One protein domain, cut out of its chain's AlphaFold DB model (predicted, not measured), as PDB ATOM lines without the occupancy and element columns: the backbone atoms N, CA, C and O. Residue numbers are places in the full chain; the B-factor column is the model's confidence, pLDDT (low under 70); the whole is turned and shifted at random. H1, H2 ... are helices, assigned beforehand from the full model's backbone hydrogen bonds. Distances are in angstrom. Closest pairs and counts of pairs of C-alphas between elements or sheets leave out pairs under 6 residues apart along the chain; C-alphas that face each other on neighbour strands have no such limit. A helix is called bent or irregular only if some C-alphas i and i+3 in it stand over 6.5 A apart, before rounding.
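AT A GLANCE: This is residues 246 to 299 of the 504 residues of an uncharacterized protein of Curtobacterium sp. MCPF17_046 (UniProt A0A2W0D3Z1). The model is a lopsided, loosely closed U: the short helix H1 and the long, kinked helix H3 form its arms, and tiny H2 lies at the turn. The far part of H3, residues 285 to 299, sticks out. The printed part has 54 residues, with H1, H2 and H3 in that order and no named strand; it is all helix, extended, with a radius of gyration of the C-alphas of 15.5 A, and spans 52 by 17 by 9 A.

IN THESE COORDINATES: H1, residues 246 to 258, begins at C-alpha (171.602, 122.933, 119.030) and is 18.0 A long. H2 is residues 264 to 267, 5.7 A. H3, residues 271 to 299, is 42.9 A long and ends at C-alpha (185.426, 126.905, 96.470). H3 has a kink of 40 degrees near residue 278 and is only just irregular: C-alphas 275 and 278 are 6.7 A apart.

HOW THE PARTS SIT: H1 and H3 are close but not clearly touching, their closest C-alphas, Asp 254 and Leu 272, 7.4 A apart. They run opposite ways at a shallow tilt of 16 degrees. H1 and H2 are close but not clearly touching, closest at the C-alphas of Gly 258 and Gly 264, 5.1 A. H2 and H3 meet only through their link. Every O i to N i+4 pair is within hydrogen-bond range in H1, 20 of 25 in H3; H2 is too short for one.

THE WHOLE: The C-alphas farthest apart, of Thr 265 and Asp 299, are 52.4 A apart. The printed part has no cut, and both links are tight. Mean pLDDT of the printed part is 71.9; residues 247 to 248, 252 and 258 to 276 are under 70.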
ATOM      1  N   VAL A 246     173.004 122.989 118.562       72.94
ATOM      2  CA  VAL A 246     171.602 122.933 119.030       72.94
ATOM      3  C   VAL A 246     171.401 121.879 120.134       72.94
ATOM      4  O   VAL A 246     170.513 122.018 120.971       72.94
ATOM      5  N   THR A 247     172.287 120.885 120.217       64.00
ATOM      6  CA  THR A 247     172.386 119.907 121.309       64.00
ATOM      7  C   THR A 247     172.545 120.532 122.700       64.00
ATOM      8  O   THR A 247     171.985 120.001 123.652       64.00
ATOM      9  N   SER A 248     173.219 121.679 122.839       61.31
ATOM     10  CA  SER A 248     173.328 122.425 124.104       61.31
ATOM     11  C   SER A 248     171.976 123.002 124.531       61.31
ATOM     12  O   SER A 248     171.562 122.874 125.684       61.31
ATOM     13  N   ILE A 249     171.227 123.565 123.578       71.31
ATOM     14  CA  ILE A 249     169.890 124.117 123.822       71.31
ATOM     15  C   ILE A 249     168.916 122.989 124.172       71.31
ATOM     16  O   ILE A 249     168.180 123.105 125.149       71.31
ATOM     17  N   VAL A 250     168.962 121.869 123.444       76.50
ATOM     18  CA  VAL A 250     168.136 120.683 123.722       76.50
ATOM     19  C   VAL A 250     168.469 120.088 125.091       76.50
ATOM     20  O   VAL A 250     167.547 119.834 125.853       76.50
ATOM     21  N   ALA A 251     169.747 119.978 125.470       71.25
ATOM     22  CA  ALA A 251     170.152 119.507 126.799       71.25
ATOM     23  C   ALA A 251     169.709 120.450 127.932       71.25
ATOM     24  O   ALA A 251     169.417 120.016 129.046       71.25
ATOM     25  N   THR A 252     169.635 121.756 127.659       69.69
ATOM     26  CA  THR A 252     169.157 122.738 128.639       69.69
ATOM     27  C   THR A 252     167.639 122.664 128.794       69.69
ATOM     28  O   THR A 252     167.138 122.693 129.915       69.69
ATOM     29  N   VAL A 253     166.902 122.519 127.688       78.38
ATOM     30  CA  VAL A 253     165.446 122.310 127.704       78.38
ATOM     31  C   VAL A 253     165.101 120.987 128.386       78.38
ATOM     32  O   VAL A 253     164.199 120.965 129.213       78.38
ATOM     33  N   ASP A 254     165.853 119.925 128.115       74.81
ATOM     34  CA  ASP A 254     165.692 118.612 128.741       74.81
ATOM     35  C   ASP A 254     165.904 118.682 130.262       74.81
ATOM     36  O   ASP A 254     165.042 118.277 131.036       74.81
ATOM     37  N   ARG A 255     166.963 119.370 130.712       75.31
ATOM     38  CA  ARG A 255     167.200 119.636 132.141       75.31
ATOM     39  C   ARG A 255     166.093 120.480 132.784       75.31
ATOM     40  O   ARG A 255     165.749 120.247 133.941       75.31
ATOM     41  N   VAL A 256     165.531 121.457 132.069       77.19
ATOM     42  CA  VAL A 256     164.424 122.285 132.577       77.19
ATOM     43  C   VAL A 256     163.130 121.471 132.663       77.19
ATOM     44  O   VAL A 256     162.456 121.535 133.689       77.19
ATOM     45  N   VAL A 257     162.807 120.662 131.652       75.50
ATOM     46  CA  VAL A 257     161.592 119.832 131.623       75.50
ATOM     47  C   VAL A 257     161.675 118.671 132.621       75.50
ATOM     48  O   VAL A 257     160.691 118.418 133.315       75.50
ATOM     49  N   GLY A 258     162.847 118.049 132.785       69.19
ATOM     50  CA  GLY A 258     163.107 117.051 133.829       69.19
ATOM     51  C   GLY A 258     163.023 117.631 135.246       69.19
ATOM     52  O   GLY A 258     162.560 116.968 136.171       69.19
ATOM     53  N   SER A 259     163.358 118.918 135.424       58.47
ATOM     54  CA  SER A 259     163.250 119.599 136.724       58.47
ATOM     55  C   SER A 259     161.826 120.025 137.118       58.47
ATOM     56  O   SER A 259     161.618 120.455 138.256       58.47
ATOM     57  N   LEU A 260     160.831 119.903 136.225       67.31
ATOM     58  CA  LEU A 260     159.436 120.185 136.573       67.31
ATOM     59  C   LEU A 260     158.842 119.005 137.373       67.31
ATOM     60  O   LEU A 260     158.656 117.918 136.821       67.31
ATOM     61  N   PRO A 261     158.435 119.208 138.644       58.31
ATOM     62  CA  PRO A 261     158.043 118.125 139.558       58.31
ATOM     63  C   PRO A 261     156.811 117.321 139.107       58.31
ATOM     64  O   PRO A 261     156.605 116.193 139.551       58.31
ATOM     65  N   VAL A 262     155.999 117.881 138.206       64.88
ATOM     66  CA  VAL A 262     154.796 117.232 137.659       64.88
ATOM     67  C   VAL A 262     155.123 116.314 136.471       64.88
ATOM     68  O   VAL A 262     154.392 115.363 136.216       64.88
ATOM     69  N   VAL A 263     156.229 116.563 135.760       58.88
ATOM     70  CA  VAL A 263     156.629 115.800 134.563       58.88
ATOM     71  C   VAL A 263     157.699 114.758 134.907       58.88
ATOM     72  O   VAL A 263     157.631 113.631 134.414       58.88
ATOM     73  N   GLY A 264     158.608 115.074 135.837       55.16
ATOM     74  CA  GLY A 264     159.696 114.177 136.251       55.16
ATOM     75  C   GLY A 264     159.242 112.855 136.886       55.16
ATOM     76  O   GLY A 264     159.946 111.857 136.790       55.16
ATOM     77  N   THR A 265     158.041 112.796 137.478       61.94
ATOM     78  CA  THR A 265     157.508 111.553 138.081       61.94
ATOM     79  C   THR A 265     156.749 110.655 137.100       61.94
ATOM     80  O   THR A 265     156.534 109.484 137.406       61.94
ATOM     81  N   LEU A 266     156.355 111.175 135.930       59.12
ATOM     82  CA  LEU A 266     155.565 110.441 134.935       59.12
ATOM     83  C   LEU A 266     156.353 110.054 133.683       59.12
ATOM     84  O   LEU A 266     155.995 109.059 133.055       59.12
ATOM     85  N   LEU A 267     157.395 110.807 133.311       61.72
ATOM     86  CA  LEU A 267     158.160 110.525 132.093       61.72
ATOM     87  C   LEU A 267     159.584 110.007 132.333       61.72
ATOM     88  O   LEU A 267     160.097 109.310 131.466       61.72
ATOM     89  N   GLY A 268     160.205 110.253 133.489       62.53
ATOM     90  CA  GLY A 268     161.628 109.948 133.675       62.53
ATOM     91  C   GLY A 268     162.526 110.772 132.740       62.53
ATOM     92  O   GLY A 268     162.101 111.236 131.682       62.53
ATOM     93  N   ASP A 269     163.782 110.972 133.133       65.94
ATOM     94  CA  ASP A 269     164.715 111.865 132.425       65.94
ATOM     95  C   ASP A 269     165.064 111.408 130.985       65.94
ATOM     96  O   ASP A 269     165.685 112.150 130.237       65.94
ATOM     97  N   ASP A 270     164.615 110.223 130.545       66.00
ATOM     98  CA  ASP A 270     164.983 109.621 129.251       66.00
ATOM     99  C   ASP A 270     163.851 109.578 128.200       66.00
ATOM    100  O   ASP A 270     164.096 109.283 127.023       66.00
ATOM    101  N   ALA A 271     162.594 109.860 128.565       64.00
ATOM    102  CA  ALA A 271     161.470 109.673 127.636       64.00
ATOM    103  C   ALA A 271     161.450 110.697 126.489       64.00
ATOM    104  O   ALA A 271     160.996 110.381 125.386       64.00
ATOM    105  N   LEU A 272     161.982 111.903 126.711       61.72
ATOM    106  CA  LEU A 272     162.130 112.889 125.642       61.72
ATOM    107  C   LEU A 272     163.306 112.564 124.723       61.72
ATOM    108  O   LEU A 272     163.171 112.762 123.517       61.72
ATOM    109  N   GLY A 273     164.399 111.985 125.226       63.97
ATOM    110  CA  GLY A 273     165.532 111.546 124.400       63.97
ATOM    111  C   GLY A 273     165.140 110.486 123.362       63.97
ATOM    112  O   GLY A 273     165.570 110.553 122.211       63.97
ATOM    113  N   GLY A 274     164.239 109.564 123.720       68.31
ATOM    114  CA  GLY A 274     163.724 108.542 122.799       68.31
ATOM    115  C   GLY A 274     162.818 109.087 121.686       68.31
ATOM    116  O   GLY A 274     162.842 108.580 120.565       68.31
ATOM    117  N   VAL A 275     162.045 110.141 121.967       68.56
ATOM    118  CA  VAL A 275     161.122 110.759 120.993       68.56
ATOM    119  C   VAL A 275     161.817 111.839 120.160       68.56
ATOM    120  O   VAL A 275     161.517 112.004 118.977       68.56
ATOM    121  N   THR A 276     162.769 112.560 120.750       63.12
ATOM    122  CA  THR A 276     163.510 113.624 120.064       63.12
ATOM    123  C   THR A 276     164.719 113.103 119.305       63.12
ATOM    124  O   THR A 276     165.039 113.693 118.282       63.12
ATOM    125  N   GLY A 277     165.315 111.969 119.692       76.12
ATOM    126  CA  GLY A 277     166.474 111.365 119.020       76.12
ATOM    127  C   GLY A 277     166.334 111.226 117.493       76.12
ATOM    128  O   GLY A 277     167.235 111.649 116.763       76.12
ATOM    129  N   PRO A 278     165.203 110.714 116.968       77.62
ATOM    130  CA  PRO A 278     164.963 110.665 115.527       77.62
ATOM    131  C   PRO A 278     164.857 112.056 114.886       77.62
ATOM    132  O   PRO A 278     165.390 112.284 113.803       77.62
ATOM    133  N   VAL A 279     164.203 113.006 115.560       75.31
ATOM    134  CA  VAL A 279     164.015 114.375 115.057       75.31
ATOM    135  C   VAL A 279     165.338 115.140 115.065       75.31
ATOM    136  O   VAL A 279     165.669 115.790 114.078       75.31
ATOM    137  N   THR A 280     166.141 115.011 116.120       73.88
ATOM    138  CA  THR A 280     167.474 115.610 116.206       73.88
ATOM    139  C   THR A 280     168.431 114.978 115.207       73.88
ATOM    140  O   THR A 280     169.218 115.704 114.623       73.88
ATOM    141  N   GLY A 281     168.325 113.675 114.923       78.19
ATOM    142  CA  GLY A 281     169.121 113.025 113.877       78.19
ATOM    143  C   GLY A 281     168.780 113.513 112.465       78.19
ATOM    144  O   GLY A 281     169.674 113.702 111.643       78.19
ATOM    145  N   ILE A 282     167.500 113.782 112.181       78.00
ATOM    146  CA  ILE A 282     167.073 114.364 110.896       78.00
ATOM    147  C   ILE A 282     167.523 115.825 110.787       78.00
ATOM    148  O   ILE A 282     168.020 116.246 109.741       78.00
ATOM    149  N   VAL A 283     167.375 116.609 111.857       81.00
ATOM    150  CA  VAL A 283     167.805 118.014 111.885       81.00
ATOM    151  C   VAL A 283     169.329 118.122 111.780       81.00
ATOM    152  O   VAL A 283     169.818 118.932 111.005       81.00
ATOM    153  N   ASP A 284     170.087 117.266 112.462       75.94
ATOM    154  CA  ASP A 284     171.552 117.255 112.386       75.94
ATOM    155  C   ASP A 284     172.045 116.724 111.029       75.94
ATOM    156  O   ASP A 284     172.959 117.282 110.433       75.94
ATOM    157  N   GLY A 285     171.362 115.730 110.451       82.88
ATOM    158  CA  GLY A 285     171.647 115.253 109.095       82.88
ATOM    159  C   GLY A 285     171.372 116.305 108.015       82.88
ATOM    160  O   GLY A 285     172.150 116.446 107.069       82.88
ATOM    161  N   THR A 286     170.292 117.079 108.162       79.12
ATOM    162  CA  THR A 286     169.953 118.185 107.246       79.12
ATOM    163  C   THR A 286     170.862 119.396 107.443       79.12
ATOM    164  O   THR A 286     171.293 119.992 106.457       79.12
ATOM    165  N   LEU A 287     171.228 119.738 108.681       77.25
ATOM    166  CA  LEU A 287     172.199 120.796 108.966       77.25
ATOM    167  C   LEU A 287     173.616 120.410 108.533       77.25
ATOM    168  O   LEU A 287     174.324 121.266 108.015       77.25
ATOM    169  N   GLY A 288     174.002 119.138 108.651       81.31
ATOM    170  CA  GLY A 288     175.259 118.608 108.127       81.31
ATOM    171  C   GLY A 288     175.329 118.709 106.604       81.31
ATOM    172  O   GLY A 288     176.273 119.280 106.071       81.31
ATOM    173  N   THR A 289     174.276 118.290 105.892       79.19
ATOM    174  CA  THR A 289     174.228 118.426 104.420       79.19
ATOM    175  C   THR A 289     174.173 119.880 103.948       79.19
ATOM    176  O   THR A 289     174.757 120.217 102.914       79.19
ATOM    177  N   VAL A 290     173.498 120.766 104.687       83.44
ATOM    178  CA  VAL A 290     173.536 122.213 104.422       83.44
ATOM    179  C   VAL A 290     174.930 122.773 104.712       83.44
ATOM    180  O   VAL A 290     175.428 123.553 103.907       83.44
ATOM    181  N   GLY A 291     175.586 122.338 105.789       81.06
ATOM    182  CA  GLY A 291     176.964 122.694 106.134       81.06
ATOM    183  C   GLY A 291     177.962 122.278 105.056       81.06
ATOM    184  O   GLY A 291     178.748 123.113 104.615       81.06
ATOM    185  N   ASP A 292     177.858 121.053 104.543       80.12
ATOM    186  CA  ASP A 292     178.680 120.551 103.435       80.12
ATOM    187  C   ASP A 292     178.431 121.353 102.153       80.12
ATOM    188  O   ASP A 292     179.361 121.749 101.452       80.12
ATOM    189  N   THR A 293     177.165 121.665 101.860       80.88
ATOM    190  CA  THR A 293     176.809 122.459 100.678       80.88
ATOM    191  C   THR A 293     177.347 123.885 100.785       80.88
ATOM    192  O   THR A 293     177.884 124.403  99.810       80.88
ATOM    193  N   VAL A 294     177.223 124.519 101.954       84.62
ATOM    194  CA  VAL A 294     177.727 125.875 102.222       84.62
ATOM    195  C   VAL A 294     179.256 125.894 102.276       84.62
ATOM    196  O   VAL A 294     179.846 126.858 101.803       84.62
ATOM    197  N   GLY A 295     179.901 124.826 102.749       80.25
ATOM    198  CA  GLY A 295     181.358 124.663 102.736       80.25
ATOM    199  C   GLY A 295     181.953 124.594 101.327       80.25
ATOM    200  O   GLY A 295     183.072 125.047 101.120       80.25
ATOM    201  N   VAL A 296     181.182 124.121 100.343       80.06
ATOM    202  CA  VAL A 296     181.579 124.074  98.922       80.06
ATOM    203  C   VAL A 296     181.341 125.412  98.199       80.06
ATOM    204  O   VAL A 296     181.937 125.671  97.152       80.06
ATOM    205  N   VAL A 297     180.496 126.304  98.732       81.38
ATOM    206  CA  VAL A 297     180.203 127.607  98.099       81.38
ATOM    207  C   VAL A 297     181.453 128.493  97.948       81.38
ATOM    208  O   VAL A 297     181.627 129.033  96.855       81.38
ATOM    209  N   PRO A 298     182.345 128.642  98.950       71.50
ATOM    210  CA  PRO A 298     183.599 129.379  98.799       71.50
ATOM    211  C   PRO A 298     184.488 128.851  97.669       71.50
ATOM    212  O   PRO A 298     184.999 129.653  96.891       71.50
ATOM    213  N   ASP A 299     184.604 127.529  97.517       74.31
ATOM    214  CA  ASP A 299     185.426 126.905  96.470       74.31
ATOM    215  C   ASP A 299     184.834 127.123  95.074       74.31
ATOM    216  O   ASP A 299     185.547 127.428  94.117       74.31
TER     217      ASP A 299